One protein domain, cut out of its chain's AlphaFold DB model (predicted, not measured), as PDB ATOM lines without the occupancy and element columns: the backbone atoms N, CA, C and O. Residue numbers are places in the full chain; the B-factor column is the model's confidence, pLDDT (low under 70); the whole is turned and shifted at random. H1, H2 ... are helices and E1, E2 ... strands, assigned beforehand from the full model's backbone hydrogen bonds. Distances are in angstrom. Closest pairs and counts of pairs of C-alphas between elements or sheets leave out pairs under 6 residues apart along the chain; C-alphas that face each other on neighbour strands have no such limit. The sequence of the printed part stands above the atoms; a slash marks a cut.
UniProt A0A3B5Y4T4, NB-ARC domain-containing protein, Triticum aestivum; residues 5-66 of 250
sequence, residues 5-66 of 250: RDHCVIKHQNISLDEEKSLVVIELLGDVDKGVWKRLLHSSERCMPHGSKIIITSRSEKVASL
ATOM      1  N   ARG A   5     176.148 236.803 147.461       66.06
ATOM      2  CA  ARG A   5     175.007 237.725 147.513       66.06
ATOM      3  C   ARG A   5     174.397 237.874 148.906       66.06
ATOM      4  O   ARG A   5     173.877 238.941 149.197       66.06
ATOM      5  N   ASP A   6     174.508 236.863 149.761       68.81
ATOM      6  CA  ASP A   6     173.917 236.883 151.106       68.81
ATOM      7  C   ASP A   6     174.725 237.757 152.085       68.81
ATOM      8  O   ASP A   6     174.241 238.108 153.158       68.81
ATOM      9  N   HIS A   7     175.952 238.138 151.710       74.88
ATOM     10  CA  HIS A   7     176.870 238.929 152.535       74.88
ATOM     11  C   HIS A   7     177.217 240.295 151.927       74.88
ATOM     12  O   HIS A   7     178.107 240.983 152.434       74.88
ATOM     13  N   CYS A   8     176.540 240.702 150.851       83.31
ATOM     14  CA  CYS A   8     176.824 241.959 150.169       83.31
ATOM     15  C   CYS A   8     175.553 242.735 149.813       83.31
ATOM     16  O   CYS A   8     174.543 242.159 149.416       83.31
ATOM     17  N   VAL A   9     175.635 244.061 149.882       85.81
ATOM     18  CA  VAL A   9     174.586 244.982 149.446       85.81
ATOM     19  C   VAL A   9     175.163 245.899 148.378       85.81
ATOM     20  O   VAL A   9     176.133 246.614 148.618       85.81
ATOM     21  N   ILE A  10     174.562 245.911 147.190       86.62
ATOM     22  CA  ILE A  10     174.928 246.869 146.143       86.62
ATOM     23  C   ILE A  10     174.315 248.224 146.509       86.62
ATOM     24  O   ILE A  10     173.094 248.368 146.558       86.62
ATOM     25  N   LYS A  11     175.165 249.215 146.788       84.88
ATOM     26  CA  LYS A  11     174.762 250.584 147.153       84.88
ATOM     27  C   LYS A  11     174.587 251.483 145.942       84.88
ATOM     28  O   LYS A  11     173.745 252.375 145.946       84.88
ATOM     29  N   HIS A  12     175.389 251.252 144.913       85.44
ATOM     30  CA  HIS A  12     175.318 251.985 143.662       85.44
ATOM     31  C   HIS A  12     175.770 251.082 142.526       85.44
ATOM     32  O   HIS A  12     176.712 250.303 142.678       85.44
ATOM     33  N   GLN A  13     175.104 251.198 141.389       85.69
ATOM     34  CA  GLN A  13     175.459 250.481 140.182       85.69
ATOM     35  C   GLN A  13     175.003 251.310 138.995       85.69
ATOM     36  O   GLN A  13     173.806 251.526 138.823       85.69
ATOM     37  N   ASN A  14     175.960 251.749 138.186       83.12
ATOM     38  CA  ASN A  14     175.673 252.286 136.869       83.12
ATOM     39  C   ASN A  14     176.246 251.327 135.825       83.12
ATOM     40  O   ASN A  14     177.447 251.326 135.553       83.12
ATOM     41  N   ILE A  15     175.391 250.415 135.358       65.44
ATOM     42  CA  ILE A  15     175.677 249.517 134.238       65.44
ATOM     43  C   ILE A  15     174.712 249.916 133.130       65.44
ATOM     44  O   ILE A  15     173.601 249.396 133.047       65.44
ATOM     45  N   SER A  16     175.128 250.873 132.309       61.06
ATOM     46  CA  SER A  16     174.483 251.154 131.032       61.06
ATOM     47  C   SER A  16     175.326 250.557 129.910       61.06
ATOM     48  O   SER A  16     176.552 250.632 129.946       61.06
ATOM     49  N   LEU A  17     174.667 249.966 128.911       57.56
ATOM     50  CA  LEU A  17     175.321 249.437 127.706       57.56
ATOM     51  C   LEU A  17     175.902 250.554 126.818       57.56
ATOM     52  O   LEU A  17     176.784 250.271 126.013       57.56
ATOM     53  N   ASP A  18     175.438 251.795 127.001       63.56
ATOM     54  CA  ASP A  18     175.902 252.998 126.290       63.56
ATOM     55  C   ASP A  18     177.013 253.759 127.039       63.56
ATOM     56  O   ASP A  18     177.562 254.728 126.516       63.56
ATOM     57  N   GLU A  19     177.352 253.366 128.272       64.44
ATOM     58  CA  GLU A  19     178.407 254.033 129.038       64.44
ATOM     59  C   GLU A  19     179.777 253.394 128.794       64.44
ATOM     60  O   GLU A  19     179.971 252.193 128.975       64.44
ATOM     61  N   GLU A  20     180.775 254.222 128.469       78.38
ATOM     62  CA  GLU A  20     182.159 253.768 128.264       78.38
ATOM     63  C   GLU A  20     182.796 253.168 129.533       78.38
ATOM     64  O   GLU A  20     183.795 252.455 129.441       78.38
ATOM     65  N   LYS A  21     182.262 253.477 130.726       85.44
ATOM     66  CA  LYS A  21     182.797 253.053 132.030       85.44
ATOM     67  C   LYS A  21     181.671 252.832 133.028       85.44
ATOM     68  O   LYS A  21     180.800 253.680 133.165       85.44
ATOM     69  N   SER A  22     181.761 251.759 133.803       89.25
ATOM     70  CA  SER A  22     180.800 251.444 134.860       89.25
ATOM     71  C   SER A  22     181.405 251.619 136.255       89.25
ATOM     72  O   SER A  22     182.600 251.389 136.477       89.25
ATOM     73  N   LEU A  23     180.560 251.972 137.224       90.69
ATOM     74  CA  LEU A  23     180.910 252.028 138.644       90.69
ATOM     75  C   LEU A  23     179.942 251.167 139.454       90.69
ATOM     76  O   LEU A  23     178.724 251.325 139.358       90.69
ATOM     77  N   VAL A  24     180.494 250.293 140.294       91.12
ATOM     78  CA  VAL A  24     179.725 249.508 141.267       91.12
ATOM     79  C   VAL A  24     180.257 249.782 142.667       91.12
ATOM     80  O   VAL A  24     181.460 249.703 142.899       91.12
ATOM     81  N   VAL A  25     179.367 250.087 143.608       91.62
ATOM     82  CA  VAL A  25     179.691 250.250 145.030       91.62
ATOM     83  C   VAL A  25     179.010 249.133 145.810       91.62
ATOM     84  O   VAL A  25     177.784 249.009 145.777       91.62
ATOM     85  N   ILE A  26     179.805 248.319 146.500       91.25
ATOM     86  CA  ILE A  26     179.363 247.131 147.231       91.25
ATOM     87  C   ILE A  26     179.702 247.307 148.709       91.25
ATOM     88  O   ILE A  26     180.865 247.458 149.065       91.25
ATOM     89  N   GLU A  27     178.699 247.229 149.575       90.81
ATOM     90  CA  GLU A  27     178.894 247.113 151.018       90.81
ATOM     91  C   GLU A  27     178.948 245.636 151.417       90.81
ATOM     92  O   GLU A  27     178.040 244.868 151.097       90.81
ATOM     93  N   LEU A  28     180.003 245.232 152.120       90.62
ATOM     94  CA  LEU A  28     180.176 243.884 152.651       90.62
ATOM     95  C   LEU A  28     179.756 243.847 154.121       90.62
ATOM     96  O   LEU A  28     180.367 244.507 154.967       90.62
ATOM     97  N   LEU A  29     178.738 243.038 154.412       83.31
ATOM     98  CA  LEU A  29     178.139 242.898 155.744       83.31
ATOM     99  C   LEU A  29     178.955 241.992 156.678       83.31
ATOM    100  O   LEU A  29     178.695 241.941 157.877       83.31
ATOM    101  N   GLY A  30     179.942 241.284 156.138       82.44
ATOM    102  CA  GLY A  30     180.831 240.405 156.881       82.44
ATOM    103  C   GLY A  30     182.067 240.042 156.071       82.44
ATOM    104  O   GLY A  30     182.316 240.591 154.994       82.44
ATOM    105  N   ASP A  31     182.841 239.103 156.602       83.19
ATOM    106  CA  ASP A  31     184.047 238.622 155.942       83.19
ATOM    107  C   ASP A  31     183.699 237.819 154.682       83.19
ATOM    108  O   ASP A  31     182.806 236.971 154.678       83.19
ATOM    109  N   VAL A  32     184.446 238.068 153.610       83.81
ATOM    110  CA  VAL A  32     184.292 237.372 152.329       83.81
ATOM    111  C   VAL A  32     185.486 236.456 152.098       83.81
ATOM    112  O   VAL A  32     186.638 236.856 152.278       83.81
ATOM    113  N   ASP A  33     185.216 235.232 151.637       86.62
ATOM    114  CA  ASP A  33     186.268 234.317 151.199       86.62
ATOM    115  C   ASP A  33     187.082 234.921 150.042       86.62
ATOM    116  O   ASP A  33     186.548 235.311 148.998       86.62
ATOM    117  N   LYS A  34     188.410 234.953 150.204       85.94
ATOM    118  CA  LYS A  34     189.326 235.534 149.212       85.94
ATOM    119  C   LYS A  34     189.239 234.831 147.858       85.94
ATOM    120  O   LYS A  34     189.395 235.479 146.826       85.94
ATOM    121  N   GLY A  35     189.015 233.516 147.844       87.69
ATOM    122  CA  GLY A  35     188.869 232.741 146.614       87.69
ATOM    123  C   GLY A  35     187.595 233.107 145.853       87.69
ATOM    124  O   GLY A  35     187.642 233.315 144.639       87.69
ATOM    125  N   VAL A  36     186.471 233.235 146.563       87.06
ATOM    126  CA  VAL A  36     185.193 233.724 146.024       87.06
ATOM    127  C   VAL A  36     185.354 235.131 145.452       87.06
ATOM    128  O   VAL A  36     184.975 235.352 144.301       87.06
ATOM    129  N   TRP A  37     185.974 236.051 146.199       88.38
ATOM    130  CA  TRP A  37     186.210 237.421 145.732       88.38
ATOM    131  C   TRP A  37     187.073 237.470 144.465       88.38
ATOM    132  O   TRP A  37     186.699 238.123 143.495       88.38
ATOM    133  N   LYS A  38     188.183 236.718 144.419       88.25
ATOM    134  CA  LYS A  38     189.054 236.655 143.232       88.25
ATOM    135  C   LYS A  38     188.324 236.146 141.989       88.25
ATOM    136  O   LYS A  38     188.532 236.679 140.903       88.25
ATOM    137  N   ARG A  39     187.465 235.128 142.134       89.50
ATOM    138  CA  ARG A  39     186.651 234.624 141.014       89.50
ATOM    139  C   ARG A  39     185.673 235.680 140.509       89.50
ATOM    140  O   ARG A  39     185.523 235.819 139.297       89.50
ATOM    141  N   LEU A  40     185.046 236.426 141.419       87.19
ATOM    142  CA  LEU A  40     184.154 237.524 141.061       87.19
ATOM    143  C   LEU A  40     184.918 238.625 140.328       87.19
ATOM    144  O   LEU A  40     184.514 238.984 139.229       87.19
ATOM    145  N   LEU A  41     186.051 239.083 140.869       87.19
ATOM    146  CA  LEU A  41     186.874 240.118 140.244       87.19
ATOM    147  C   LEU A  41     187.287 239.727 138.819       87.19
ATOM    148  O   LEU A  41     187.055 240.485 137.885       87.19
ATOM    149  N   HIS A  42     187.787 238.504 138.634       88.50
ATOM    150  CA  HIS A  42     188.171 237.997 137.317       88.50
ATOM    151  C   HIS A  42     186.975 237.869 136.352       88.50
ATOM    152  O   HIS A  42     187.122 238.050 135.145       88.50
ATOM    153  N   SER A  43     185.771 237.561 136.853       87.56
ATOM    154  CA  SER A  43     184.560 237.605 136.023       87.56
ATOM    155  C   SER A  43     184.188 239.040 135.633       87.56
ATOM    156  O   SER A  43     183.864 239.295 134.476       87.56
ATOM    157  N   SER A  44     184.311 239.991 136.562       86.12
ATOM    158  CA  SER A  44     184.019 241.403 136.329       86.12
ATOM    159  C   SER A  44     184.982 242.030 135.325       86.12
ATOM    160  O   SER A  44     184.528 242.744 134.442       86.12
ATOM    161  N   GLU A  45     186.274 241.708 135.379       86.00
ATOM    162  CA  GLU A  45     187.274 242.180 134.404       86.00
ATOM    163  C   GLU A  45     186.941 241.789 132.957       86.00
ATOM    164  O   GLU A  45     187.284 242.515 132.029       86.00
ATOM    165  N   ARG A  46     186.254 240.657 132.752       85.31
ATOM    166  CA  ARG A  46     185.830 240.193 131.420       85.31
ATOM    167  C   ARG A  46     184.522 240.815 130.948       85.31
ATOM    168  O   ARG A  46     184.266 240.837 129.748       85.31
ATOM    169  N   CYS A  47     183.673 241.238 131.879       84.25
ATOM    170  CA  CYS A  47     182.309 241.678 131.589       84.25
ATOM    171  C   CYS A  47     182.125 243.196 131.681       84.25
ATOM    172  O   CYS A  47     181.146 243.708 131.148       84.25
ATOM    173  N   MET A  48     183.012 243.911 132.372       87.19
ATOM    174  CA  MET A  48     182.916 245.358 132.550       87.19
ATOM    175  C   MET A  48     183.731 246.109 131.487       87.19
ATOM    176  O   MET A  48     184.840 245.679 131.160       87.19
ATOM    177  N   PRO A  49     183.239 247.262 130.989       87.81
ATOM    178  CA  PRO A  49     184.000 248.124 130.088       87.81
ATOM    179  C   PRO A  49     185.360 248.535 130.664       87.81
ATOM    180  O   PRO A  49     185.523 248.676 131.884       87.81
ATOM    181  N   HIS A  50     186.343 248.769 129.796       86.56
ATOM    182  CA  HIS A  50     187.677 249.180 130.228       86.56
ATOM    183  C   HIS A  50     187.637 250.501 131.016       86.56
ATOM    184  O   HIS A  50     186.987 251.464 130.625       86.56
ATOM    185  N   GLY A  51     188.356 250.561 132.139       86.94
ATOM    186  CA  GLY A  51     188.350 251.725 133.032       86.94
ATOM    187  C   GLY A  51     187.205 251.749 134.050       86.94
ATOM    188  O   GLY A  51     187.142 252.681 134.857       86.94
ATOM    189  N   SER A  52     186.343 250.728 134.055       90.56
ATOM    190  CA  SER A  52     185.340 250.528 135.103       90.56
ATOM    191  C   SER A  52     185.962 250.292 136.480       90.56
ATOM    192  O   SER A  52     187.102 249.838 136.601       90.56
ATOM    193  N   LYS A  53     185.204 250.595 137.540       92.12
ATOM    194  CA  LYS A  53     185.668 250.477 138.930       92.12
ATOM    195  C   LYS A  53     184.644 249.773 139.815       92.12
ATOM    196  O   LYS A  53     183.438 249.956 139.669       92.12
ATOM    197  N   ILE A  54     185.157 249.016 140.780       92.56
ATOM    198  CA  ILE A  54     184.382 248.464 141.892       92.56
ATOM    199  C   ILE A  54     184.942 249.068 143.177       92.56
ATOM    200  O   ILE A  54     186.137 248.957 143.445       92.56
ATOM    201  N   ILE A  55     184.082 249.711 143.961       94.06
ATOM    202  CA  ILE A  55     184.402 250.202 145.299       94.06
ATOM    203  C   ILE A  55     183.755 249.252 146.296       94.06
ATOM    204  O   ILE A  55     182.558 248.984 146.215       94.06
ATOM    205  N   ILE A  56     184.547 248.756 147.243       93.31
ATOM    206  CA  ILE A  56     184.057 247.943 148.354       93.31
ATOM    207  C   ILE A  56     184.115 248.747 149.649       93.31
ATOM    208  O   ILE A  56     185.123 249.391 149.938       93.31
ATOM    209  N   THR A  57     183.042 248.701 150.429       93.12
ATOM    210  CA  THR A  57     182.979 249.267 151.779       93.12
ATOM    211  C   THR A  57     182.717 248.146 152.780       93.12
ATOM    212  O   THR A  57     181.965 247.216 152.500       93.12
ATOM    213  N   SER A  58     183.357 248.185 153.947       90.69
ATOM    214  CA  SER A  58     183.107 247.222 155.024       90.69
ATOM    215  C   SER A  58     183.515 247.806 156.372       90.69
ATOM    216  O   SER A  58     184.353 248.702 156.431       90.69
ATOM    217  N   ARG A  59     182.953 247.248 157.448       87.12
ATOM    218  CA  ARG A  59     183.398 247.488 158.828       87.12
ATOM    219  C   ARG A  59     184.610 246.624 159.216       87.12
ATOM    220  O   ARG A  59     185.261 246.910 160.213       87.12
ATOM    221  N   SER A  60     184.912 245.562 158.459       87.00
ATOM    222  CA  SER A  60     186.004 244.621 158.757       87.00
ATOM    223  C   SER A  60     187.304 245.034 158.070       87.00
ATOM    224  O   SER A  60     187.372 245.072 156.842       87.00
ATOM    225  N   GLU A  61     188.377 245.235 158.839       89.12
ATOM    226  CA  GLU A  61     189.713 245.560 158.302       89.12
ATOM    227  C   GLU A  61     190.274 244.444 157.400       89.12
ATOM    228  O   GLU A  61     191.100 244.687 156.520       89.12
ATOM    229  N   LYS A  62     189.784 243.205 157.540       88.19
ATOM    230  CA  LYS A  62     190.208 242.075 156.694       88.19
ATOM    231  C   LYS A  62     189.937 242.332 155.207       88.19
ATOM    232  O   LYS A  62     190.664 241.805 154.352       88.19
ATOM    233  N   VAL A  63     188.943 243.176 154.900       89.00
ATOM    234  CA  VAL A  63     188.588 243.587 153.537       89.00
ATOM    235  C   VAL A  63     189.717 244.332 152.828       89.00
ATOM    236  O   VAL A  63     189.789 244.285 151.603       89.00
ATOM    237  N   ALA A  64     190.631 244.977 153.564       91.06
ATOM    238  CA  ALA A  64     191.717 245.758 152.974       91.06
ATOM    239  C   ALA A  64     192.583 244.912 152.025       91.06
ATOM    240  O   ALA A  64     193.085 245.401 151.021       91.06
ATOM    241  N   SER A  65     192.683 243.605 152.296       89.75
ATOM    242  CA  SER A  65     193.419 242.652 151.458       89.75
ATOM    243  C   SER A  65     192.691 242.202 150.180       89.75
ATOM    244  O   SER A  65     193.255 241.427 149.407       89.75
ATOM    245  N   LEU A  66     191.444 242.635 149.970       89.31
ATOM    246  CA  LEU A  66     190.646 242.346 148.774       89.31
ATOM    247  C   LEU A  66     190.806 243.414 147.681       89.31
ATOM    248  O   LEU A  66     190.500 243.140 146.518       89.31
TER     249      LEU A  66
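What this domain is: This is residues 5 to 66 of the 250 residues of the protein "NB-ARC domain-containing protein" of Triticum aestivum (UniProt A0A3B5Y4T4). A narrow sheet of three strands, E1, E2 and E3, has one long helix, H1, running back along its length across a gap, with few contacts between helix and sheet. Tight links join H1 to E2 and E3 at its two ends, and the short helix H2 sits near the end of E3, by the first residue of H1. The printed part has 62 residues with three named strands and two named helices, in the order E1, E2, H1, E3, H2; the sheet's order is E1, E2, E3, and it is mixed. The class is mixed, helices and strands. The whole is compact, with a radius of gyration of the C-alphas of 12.0 A, and elongated in outline, spanning 34 by 21 by 19 A.

Where its parts are: E1, residues 8 to 14, begins at C-alpha 8 (176.824, 241.959, 150.169) and is 16.9 A long. E2, residues 23 to 28, measures 16.2 A. H1, residues 34 to 47, runs 19.9 A from C-alpha 34 at (189.326, 235.534, 149.212). E3, residues 53 to 58, measures 16.6 A. H2, residues 61 to 66, is 10.1 A long and ends at C-alpha 66 (190.646, 242.346, 148.774).

How they stand to each other: E1 and E2 form a hairpin, antiparallel at 169 degrees, with N 9 and O 27 at 2.8 A and N 25 and O 12 at 2.8 A, within hydrogen-bond range. E2 and E3 are parallel at 19 degrees, with N 26 and O 55 at 2.8 A and N 57 and O 26 at 2.9 A. E1 and E3 are the edge strands. E2, H1 and E3 make a strand-helix-strand unit, two parallel neighbour strands with a helix between them along the chain, and its crossover is right-handed. H1 is only just not on the sheet, with 4 pairs of C-alphas within 10 A, and it is apart from E1. H2 only grazes the sheet, with its residues 63 to 66, and H2 and E3 are near each other. H1 and H2 are close but not clearly touching; their closest C-alphas, those of Lys 34 and Leu 66, are 7.0 A apart, and they run the same way at a steep tilt of 45 degrees. In H1, 9 of 10 O i to N i+4 pairs are within hydrogen-bond range; in H2, 0 of 2 are, beside 3 of 3 O i to N i+3 pairs.

The domain as a whole: The two farthest C-alphas, those of Asp 18 and Glu 61, are 35.6 A apart. The printed part has no cut. No link is long: E1 to E2 is short, with 8 residues between them, and the others are tight. The mean pLDDT of the printed part is 84.8; residues 5 to 6 and 15 to 19 are under 70.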